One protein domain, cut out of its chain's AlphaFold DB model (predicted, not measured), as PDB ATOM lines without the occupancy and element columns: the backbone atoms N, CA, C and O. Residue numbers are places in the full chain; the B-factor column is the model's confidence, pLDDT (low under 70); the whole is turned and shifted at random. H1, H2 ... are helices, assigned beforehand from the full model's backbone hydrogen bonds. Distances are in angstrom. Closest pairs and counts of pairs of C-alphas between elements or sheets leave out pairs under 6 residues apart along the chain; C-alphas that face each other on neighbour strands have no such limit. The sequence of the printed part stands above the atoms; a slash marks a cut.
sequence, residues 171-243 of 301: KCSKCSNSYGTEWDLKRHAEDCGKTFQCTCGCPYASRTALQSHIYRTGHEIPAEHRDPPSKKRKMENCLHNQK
ATOM      1  N   LYS A 171     379.652 133.545 251.245       83.00
ATOM      2  CA  LYS A 171     378.910 132.379 251.764       83.00
ATOM      3  C   LYS A 171     377.494 132.772 252.184       83.00
ATOM      4  O   LYS A 171     377.292 133.854 252.726       83.00
ATOM      5  N   CYS A 172     376.514 131.905 251.945       83.50
ATOM      6  CA  CYS A 172     375.165 132.102 252.468       83.50
ATOM      7  C   CYS A 172     375.081 131.646 253.934       83.50
ATOM      8  O   CYS A 172     375.652 130.629 254.311       83.50
ATOM      9  N   SER A 173     374.347 132.387 254.768       83.25
ATOM     10  CA  SER A 173     374.124 132.012 256.174       83.25
ATOM     11  C   SER A 173     373.037 130.944 256.340       83.25
ATOM     12  O   SER A 173     373.026 130.232 257.337       83.25
ATOM     13  N   LYS A 174     372.111 130.827 255.374       80.69
ATOM     14  CA  LYS A 174     370.987 129.869 255.409       80.69
ATOM     15  C   LYS A 174     371.291 128.521 254.752       80.69
ATOM     16  O   LYS A 174     370.581 127.552 254.990       80.69
ATOM     17  N   CYS A 175     372.330 128.445 253.926       75.44
ATOM     18  CA  CYS A 175     372.860 127.183 253.420       75.44
ATOM     19  C   CYS A 175     374.365 127.327 253.185       75.44
ATOM     20  O   CYS A 175     374.827 128.398 252.812       75.44
ATOM     21  N   SER A 176     375.135 126.250 253.319       77.94
ATOM     22  CA  SER A 176     376.601 126.262 253.182       77.94
ATOM     23  C   SER A 176     377.124 126.525 251.753       77.94
ATOM     24  O   SER A 176     378.315 126.368 251.479       77.94
ATOM     25  N   ASN A 177     376.262 126.965 250.828       78.50
ATOM     26  CA  ASN A 177     376.658 127.350 249.479       78.50
ATOM     27  C   ASN A 177     377.448 128.662 249.475       78.50
ATOM     28  O   ASN A 177     377.149 129.616 250.195       78.50
ATOM     29  N   SER A 178     378.450 128.703 248.603       81.00
ATOM     30  CA  SER A 178     379.341 129.846 248.430       81.00
ATOM     31  C   SER A 178     379.241 130.379 246.992       81.00
ATOM     32  O   SER A 178     379.151 129.600 246.036       81.00
ATOM     33  N   TYR A 179     379.285 131.703 246.837       80.75
ATOM     34  CA  TYR A 179     379.085 132.451 245.593       80.75
ATOM     35  C   TYR A 179     380.303 133.324 245.262       80.75
ATOM     36  O   TYR A 179     381.010 133.805 246.150       80.75
ATOM     37  N   GLY A 180     380.561 133.506 243.963       77.81
ATOM     38  CA  GLY A 180     381.697 134.289 243.460       77.81
ATOM     39  C   GLY A 180     381.457 135.801 243.422       77.81
ATOM     40  O   GLY A 180     382.415 136.556 243.317       77.81
ATOM     41  N   THR A 181     380.201 136.249 243.524       78.31
ATOM     42  CA  THR A 181     379.833 137.671 243.589       78.31
ATOM     43  C   THR A 181     378.813 137.911 244.699       78.31
ATOM     44  O   THR A 181     377.995 137.036 245.003       78.31
ATOM     45  N   GLU A 182     378.830 139.109 245.285       80.94
ATOM     46  CA  GLU A 182     377.822 139.539 246.261       80.94
ATOM     47  C   GLU A 182     376.416 139.564 245.642       80.94
ATOM     48  O   GLU A 182     375.447 139.156 246.278       80.94
ATOM     49  N   TRP A 183     376.302 139.964 244.369       82.75
ATOM     50  CA  TRP A 183     375.042 139.948 243.624       82.75
ATOM     51  C   TRP A 183     374.426 138.544 243.540       82.75
ATOM     52  O   TRP A 183     373.227 138.373 243.771       82.75
ATOM     53  N   ASP A 184     375.239 137.526 243.242       83.50
ATOM     54  CA  ASP A 184     374.778 136.138 243.202       83.50
ATOM     55  C   ASP A 184     374.371 135.628 244.585       83.50
ATOM     56  O   ASP A 184     373.345 134.954 244.687       83.50
ATOM     57  N   LEU A 185     375.113 135.990 245.641       84.88
ATOM     58  CA  LEU A 185     374.708 135.697 247.016       84.88
ATOM     59  C   LEU A 185     373.373 136.374 247.352       84.88
ATOM     60  O   LEU A 185     372.497 135.718 247.902       84.88
ATOM     61  N   LYS A 186     373.192 137.655 247.017       85.19
ATOM     62  CA  LYS A 186     371.982 138.428 247.327       85.19
ATOM     63  C   LYS A 186     370.745 137.831 246.658       85.19
ATOM     64  O   LYS A 186     369.796 137.467 247.347       85.19
ATOM     65  N   ARG A 187     370.816 137.613 245.341       85.44
ATOM     66  CA  ARG A 187     369.770 136.935 244.558       85.44
ATOM     67  C   ARG A 187     369.475 135.526 245.075       85.44
ATOM     68  O   ARG A 187     368.344 135.063 245.001       85.44
ATOM     69  N   HIS A 188     370.486 134.815 245.571       84.19
ATOM     70  CA  HIS A 188     370.273 133.515 246.192       84.19
ATOM     71  C   HIS A 188     369.598 133.633 247.567       84.19
ATOM     72  O   HIS A 188     368.657 132.894 247.841       84.19
ATOM     73  N   ALA A 189     370.046 134.555 248.420       84.44
ATOM     74  CA  ALA A 189     369.530 134.772 249.770       84.44
ATOM     75  C   ALA A 189     368.052 135.193 249.774       84.44
ATOM     76  O   ALA A 189     367.322 134.799 250.681       84.44
ATOM     77  N   GLU A 190     367.604 135.911 248.739       83.06
ATOM     78  CA  GLU A 190     366.193 136.246 248.497       83.06
ATOM     79  C   GLU A 190     365.284 135.009 248.411       83.06
ATOM     80  O   GLU A 190     364.143 135.080 248.859       83.06
ATOM     81  N   ASP A 191     365.769 133.880 247.880       74.44
ATOM     82  CA  ASP A 191     365.014 132.624 247.723       74.44
ATOM     83  C   ASP A 191     365.480 131.492 248.665       74.44
ATOM     84  O   ASP A 191     364.841 130.438 248.741       74.44
ATOM     85  N   CYS A 192     366.570 131.688 249.409       81.75
ATOM     86  CA  CYS A 192     367.161 130.665 250.266       81.75
ATOM     87  C   CYS A 192     366.382 130.464 251.575       81.75
ATOM     88  O   CYS A 192     366.093 131.410 252.316       81.75
ATOM     89  N   GLY A 193     366.078 129.203 251.890       77.12
ATOM     90  CA  GLY A 193     365.321 128.821 253.083       77.12
ATOM     91  C   GLY A 193     363.807 129.036 252.977       77.12
ATOM     92  O   GLY A 193     363.132 128.974 253.998       77.12
ATOM     93  N   LYS A 194     363.265 129.284 251.775       78.75
ATOM     94  CA  LYS A 194     361.818 129.205 251.519       78.75
ATOM     95  C   LYS A 194     361.400 127.743 251.354       78.75
ATOM     96  O   LYS A 194     361.981 127.025 250.538       78.75
ATOM     97  N   THR A 195     360.384 127.310 252.092       79.75
ATOM     98  CA  THR A 195     359.709 126.024 251.887       79.75
ATOM     99  C   THR A 195     358.572 126.201 250.885       79.75
ATOM    100  O   THR A 195     357.651 126.983 251.089       79.75
ATOM    101  N   PHE A 196     358.642 125.471 249.778       80.88
ATOM    102  CA  PHE A 196     357.690 125.550 248.674       80.88
ATOM    103  C   PHE A 196     356.677 124.412 248.811       80.88
ATOM    104  O   PHE A 196     357.024 123.262 248.549       80.88
ATOM    105  N   GLN A 197     355.444 124.695 249.230       82.88
ATOM    106  CA  GLN A 197     354.408 123.665 249.374       82.88
ATOM    107  C   GLN A 197     353.588 123.509 248.084       82.88
ATOM    108  O   GLN A 197     353.262 124.497 247.423       82.88
ATOM    109  N   CYS A 198     353.263 122.270 247.710       84.94
ATOM    110  CA  CYS A 198     352.293 121.979 246.651       84.94
ATOM    111  C   CYS A 198     350.858 121.946 247.206       84.94
ATOM    112  O   CYS A 198     350.657 121.727 248.398       84.94
ATOM    113  N   THR A 199     349.854 122.075 246.336       82.50
ATOM    114  CA  THR A 199     348.430 121.900 246.680       82.50
ATOM    115  C   THR A 199     348.107 120.519 247.267       82.50
ATOM    116  O   THR A 199     347.151 120.392 248.020       82.50
ATOM    117  N   CYS A 200     348.934 119.498 247.012       83.12
ATOM    118  CA  CYS A 200     348.845 118.182 247.657       83.12
ATOM    119  C   CYS A 200     349.533 118.100 249.038       83.12
ATOM    120  O   CYS A 200     349.834 117.011 249.518       83.12
ATOM    121  N   GLY A 201     349.872 119.235 249.655       82.94
ATOM    122  CA  GLY A 201     350.473 119.318 250.989       82.94
ATOM    123  C   GLY A 201     351.975 119.014 251.065       82.94
ATOM    124  O   GLY A 201     352.610 119.387 252.051       82.94
ATOM    125  N   CYS A 202     352.578 118.400 250.040       83.56
ATOM    126  CA  CYS A 202     354.002 118.052 250.040       83.56
ATOM    127  C   CYS A 202     354.908 119.306 250.101       83.56
ATOM    128  O   CYS A 202     354.796 120.170 249.222       83.56
ATOM    129  N   PRO A 203     355.823 119.412 251.088       85.50
ATOM    130  CA  PRO A 203     356.793 120.499 251.174       85.50
ATOM    131  C   PRO A 203     358.064 120.189 250.367       85.50
ATOM    132  O   PRO A 203     358.609 119.089 250.428       85.50
ATOM    133  N   TYR A 204     358.589 121.191 249.661       84.12
ATOM    134  CA  TYR A 204     359.835 121.103 248.898       84.12
ATOM    135  C   TYR A 204     360.839 122.164 249.355       84.12
ATOM    136  O   TYR A 204     360.517 123.344 249.469       84.12
ATOM    137  N   ALA A 205     362.099 121.762 249.536       81.75
ATOM    138  CA  ALA A 205     363.193 122.665 249.912       81.75
ATOM    139  C   ALA A 205     363.672 123.588 248.767       81.75
ATOM    140  O   ALA A 205     364.582 124.393 248.954       81.75
ATOM    141  N   SER A 206     363.118 123.451 247.556       81.25
ATOM    142  CA  SER A 206     363.462 124.308 246.417       81.25
ATOM    143  C   SER A 206     362.318 124.441 245.416       81.25
ATOM    144  O   SER A 206     361.558 123.501 245.165       81.25
ATOM    145  N   ARG A 207     362.249 125.611 244.776       81.25
ATOM    146  CA  ARG A 207     361.258 125.933 243.744       81.25
ATOM    147  C   ARG A 207     361.314 125.005 242.532       81.25
ATOM    148  O   ARG A 207     360.278 124.626 241.999       81.25
ATOM    149  N   THR A 208     362.518 124.632 242.107       84.56
ATOM    150  CA  THR A 208     362.745 123.727 240.972       84.56
ATOM    151  C   THR A 208     362.250 122.312 241.261       84.56
ATOM    152  O   THR A 208     361.726 121.662 240.357       84.56
ATOM    153  N   ALA A 209     362.350 121.845 242.512       86.31
ATOM    154  CA  ALA A 209     361.747 120.584 242.934       86.31
ATOM    155  C   ALA A 209     360.209 120.660 242.915       86.31
ATOM    156  O   ALA A 209     359.584 119.783 242.322       86.31
ATOM    157  N   LEU A 210     359.609 121.740 243.445       87.12
ATOM    158  CA  LEU A 210     358.156 121.957 243.362       87.12
ATOM    159  C   LEU A 210     357.668 122.011 241.900       87.12
ATOM    160  O   LEU A 210     356.704 121.334 241.555       87.12
ATOM    161  N   GLN A 211     358.347 122.757 241.021       86.62
ATOM    162  CA  GLN A 211     358.010 122.813 239.590       86.62
ATOM    163  C   GLN A 211     358.133 121.447 238.905       86.62
ATOM    164  O   GLN A 211     357.283 121.094 238.092       86.62
ATOM    165  N   SER A 212     359.159 120.662 239.246       89.25
ATOM    166  CA  SER A 212     359.349 119.314 238.693       89.25
ATOM    167  C   SER A 212     358.277 118.332 239.171       89.25
ATOM    168  O   SER A 212     357.884 117.451 238.412       89.25
ATOM    169  N   HIS A 213     357.800 118.476 240.411       88.50
ATOM    170  CA  HIS A 213     356.648 117.734 240.917       88.50
ATOM    171  C   HIS A 213     355.377 118.129 240.157       88.50
ATOM    172  O   HIS A 213     354.777 117.272 239.520       88.50
ATOM    173  N   ILE A 214     355.045 119.423 240.129       87.81
ATOM    174  CA  ILE A 214     353.871 119.975 239.433       87.81
ATOM    175  C   ILE A 214     353.816 119.543 237.963       87.81
ATOM    176  O   ILE A 214     352.776 119.097 237.493       87.81
ATOM    177  N   TYR A 215     354.939 119.604 237.244       87.00
ATOM    178  CA  TYR A 215     355.006 119.174 235.845       87.00
ATOM    179  C   TYR A 215     354.691 117.677 235.656       87.00
ATOM    180  O   TYR A 215     354.210 117.280 234.600       87.00
ATOM    181  N   ARG A 216     354.962 116.840 236.665       89.12
ATOM    182  CA  ARG A 216     354.704 115.390 236.632       89.12
ATOM    183  C   ARG A 216     353.318 115.007 237.148       89.12
ATOM    184  O   ARG A 216     352.803 113.984 236.718       89.12
ATOM    185  N   THR A 217     352.745 115.777 238.072       86.19
ATOM    186  CA  THR A 217     351.453 115.475 238.715       86.19
ATOM    187  C   THR A 217     350.283 116.296 238.180       86.19
ATOM    188  O   THR A 217     349.139 115.986 238.491       86.19
ATOM    189  N   GLY A 218     350.537 117.341 237.388       83.19
ATOM    190  CA  GLY A 218     349.498 118.231 236.859       83.19
ATOM    191  C   GLY A 218     348.874 119.166 237.903       83.19
ATOM    192  O   GLY A 218     347.891 119.838 237.604       83.19
ATOM    193  N   HIS A 219     349.422 119.222 239.121       81.88
ATOM    194  CA  HIS A 219     348.914 120.076 240.198       81.88
ATOM    195  C   HIS A 219     349.101 121.567 239.886       81.88
ATOM    196  O   HIS A 219     350.104 121.969 239.299       81.88
ATOM    197  N   GLU A 220     348.175 122.422 240.321       74.69
ATOM    198  CA  GLU A 220     348.300 123.852 240.042       74.69
ATOM    199  C   GLU A 220     349.415 124.523 240.870       74.69
ATOM    200  O   GLU A 220     349.615 124.218 242.046       74.69
ATOM    201  N   ILE A 221     350.155 125.460 240.258       70.81
ATOM    202  CA  ILE A 221     351.185 126.255 240.944       70.81
ATOM    203  C   ILE A 221     350.503 127.300 241.844       70.81
ATOM    204  O   ILE A 221     349.880 128.215 241.284       70.81
ATOM    205  N   PRO A 222     350.674 127.245 243.184       69.44
ATOM    206  CA  PRO A 222     350.107 128.236 244.096       69.44
ATOM    207  C   PRO A 222     350.553 129.655 243.739       69.44
ATOM    208  O   PRO A 222     351.719 129.866 243.388       69.44
ATOM    209  N   ALA A 223     349.644 130.627 243.850       63.91
ATOM    210  CA  ALA A 223     349.895 132.021 243.472       63.91
ATOM    211  C   ALA A 223     351.119 132.615 244.196       63.91
ATOM    212  O   ALA A 223     351.974 133.209 243.537       63.91
ATOM    213  N   GLU A 224     351.260 132.320 245.495       64.38
ATOM    214  CA  GLU A 224     352.423 132.607 246.361       64.38
ATOM    215  C   GLU A 224     353.781 132.274 245.713       64.38
ATOM    216  O   GLU A 224     354.795 132.935 245.938       64.38
ATOM    217  N   HIS A 225     353.807 131.214 244.899       65.12
ATOM    218  CA  HIS A 225     355.013 130.610 244.344       65.12
ATOM    219  C   HIS A 225     355.119 130.751 242.817       65.12
ATOM    220  O   HIS A 225     356.091 130.253 242.228       65.12
ATOM    221  N   ARG A 226     354.188 131.448 242.148       63.44
ATOM    222  CA  ARG A 226     354.315 131.774 240.718       63.44
ATOM    223  C   ARG A 226     355.373 132.851 240.495       63.44
ATOM    224  O   ARG A 226     355.588 133.733 241.320       63.44
ATOM    225  N   ASP A 227     356.109 132.748 239.390       60.50
ATOM    226  CA  ASP A 227     357.079 133.785 239.042       60.50
ATOM    227  C   ASP A 227     356.326 135.052 238.619       60.50
ATOM    228  O   ASP A 227     355.446 134.956 237.756       60.50
ATOM    229  N   PRO A 228     356.665 136.243 239.157       59.84
ATOM    230  CA  PRO A 228     356.191 137.481 238.561       59.84
ATOM    231  C   PRO A 228     356.624 137.483 237.083       59.84
ATOM    232  O   PRO A 228     357.790 137.174 236.806       59.84
ATOM    233  N   PRO A 229     355.726 137.803 236.127       55.28
ATOM    234  CA  PRO A 229     356.012 137.671 234.700       55.28
ATOM    235  C   PRO A 229     357.339 138.326 234.322       55.28
ATOM    236  O   PRO A 229     357.674 139.383 234.856       55.28
ATOM    237  N   SER A 230     358.084 137.758 233.369       56.19
ATOM    238  CA  SER A 230     359.468 138.170 233.060       56.19
ATOM    239  C   SER A 230     359.642 139.680 232.811       56.19
ATOM    240  O   SER A 230     360.702 140.236 233.096       56.19
ATOM    241  N   LYS A 231     358.587 140.362 232.340       60.22
ATOM    242  CA  LYS A 231     358.511 141.831 232.228       60.22
ATOM    243  C   LYS A 231     358.602 142.537 233.595       60.22
ATOM    244  O   LYS A 231     359.414 143.446 233.742       60.22
ATOM    245  N   LYS A 232     357.832 142.091 234.598       64.06
ATOM    246  CA  LYS A 232     357.851 142.612 235.978       64.06
ATOM    247  C   LYS A 232     359.218 142.375 236.625       64.06
ATOM    248  O   LYS A 232     359.816 143.328 237.111       64.06
ATOM    249  N   ARG A 233     359.780 141.164 236.499       67.00
ATOM    250  CA  ARG A 233     361.127 140.846 237.020       67.00
ATOM    251  C   ARG A 233     362.226 141.728 236.412       67.00
ATOM    252  O   ARG A 233     363.139 142.136 237.121       67.00
ATOM    253  N   LYS A 234     362.139 142.059 235.115       68.88
ATOM    254  CA  LYS A 234     363.091 142.968 234.450       68.88
ATOM    255  C   LYS A 234     362.945 144.419 234.926       68.88
ATOM    256  O   LYS A 234     363.959 145.078 235.130       68.88
ATOM    257  N   MET A 235     361.716 144.901 235.121       72.44
ATOM    258  CA  MET A 235     361.448 146.238 235.668       72.44
ATOM    259  C   MET A 235     361.981 146.373 237.099       72.44
ATOM    260  O   MET A 235     362.737 147.293 237.391       72.44
ATOM    261  N   GLU A 236     361.662 145.409 237.960       71.81
ATOM    262  CA  GLU A 236     362.092 145.358 239.361       71.81
ATOM    263  C   GLU A 236     363.623 145.274 239.487       71.81
ATOM    264  O   GLU A 236     364.235 146.026 240.242       71.81
ATOM    265  N   ASN A 237     364.271 144.460 238.647       73.56
ATOM    266  CA  ASN A 237     365.731 144.392 238.571       73.56
ATOM    267  C   ASN A 237     366.379 145.708 238.100       73.56
ATOM    268  O   ASN A 237     367.458 146.064 238.577       73.56
ATOM    269  N   CYS A 238     365.732 146.438 237.187       75.00
ATOM    270  CA  CYS A 238     366.215 147.728 236.700       75.00
ATOM    271  C   CYS A 238     366.096 148.818 237.778       75.00
ATOM    272  O   CYS A 238     367.068 149.527 238.024       75.00
ATOM    273  N   LEU A 239     364.967 148.873 238.495       73.25
ATOM    274  CA  LEU A 239     364.768 149.760 239.649       73.25
ATOM    275  C   LEU A 239     365.767 149.465 240.777       73.25
ATOM    276  O   LEU A 239     366.324 150.386 241.372       73.25
ATOM    277  N   HIS A 240     366.054 148.190 241.043       75.69
ATOM    278  CA  HIS A 240     367.029 147.794 242.059       75.69
ATOM    279  C   HIS A 240     368.467 148.172 241.677       75.69
ATOM    280  O   HIS A 240     369.208 148.671 242.521       75.69
ATOM    281  N   ASN A 241     368.858 148.004 240.408       72.50
ATOM    282  CA  ASN A 241     370.155 148.482 239.911       72.50
ATOM    283  C   ASN A 241     370.253 150.012 239.943       72.50
ATOM    284  O   ASN A 241     371.275 150.544 240.370       72.50
ATOM    285  N   GLN A 242     369.187 150.722 239.559       75.56
ATOM    286  CA  GLN A 242     369.128 152.179 239.646       75.56
ATOM    287  C   GLN A 242     369.301 152.649 241.095       75.56
ATOM    288  O   GLN A 242     370.157 153.487 241.355       75.56
ATOM    289  N   LYS A 243     368.586 152.049 242.058       76.31
ATOM    290  CA  LYS A 243     368.690 152.423 243.477       76.31
ATOM    291  C   LYS A 243     370.045 152.080 244.105       76.31
ATOM    292  O   LYS A 243     370.506 152.824 244.966       76.31
TER     293      LYS A 243
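This is residues 171 to 243 of the 301 residues of the protein "ATM interactor isoform X3" of Tursiops truncatus (UniProt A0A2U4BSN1). From residue 171 the printed part makes an open, loose U: H1 and the long link after it lead out to H2, then residues 218 to 229 fold back and H3 sticks out as a free arm. No two helices pack together. The 73 printed residues include three named helices, H1, H2, H3 in that order, and no named strand; the class is all helix, with 33 residues in named elements, under half. The whole is loose, with a radius of gyration of the C-alphas of 14.5 A, and flat, spanning 39 by 32 by 16 A.

H1, residues 182 to 189, is apart from H2, residues 207 to 217. Between them, residues 196 to 197 pair antiparallel with residues 203 to 204. H3, residues 230 to 243, is apart from H1 and from H2. Residues 229 to 235, of which 230 to 235 belong to H3, stand free, as do residues 237 to 243 of H3. In H1, H2 and H3 every O i to N i+4 pair is within hydrogen-bond range.

H1 begins at C-alpha 182 (377.822, 139.539, 246.261) and is 10.2 A long from first to last C-alpha. H2 is 15.2 A long. H3 is 19.9 A long and ends at C-alpha 243 (368.690, 152.423, 243.477).

The C-alphas farthest apart, of Thr 217 and Lys 243, are 41.0 A apart. The printed part has no cut. Both links, of 17 and 12 residues, are long. Residues 222 to 234 have pLDDT under 70.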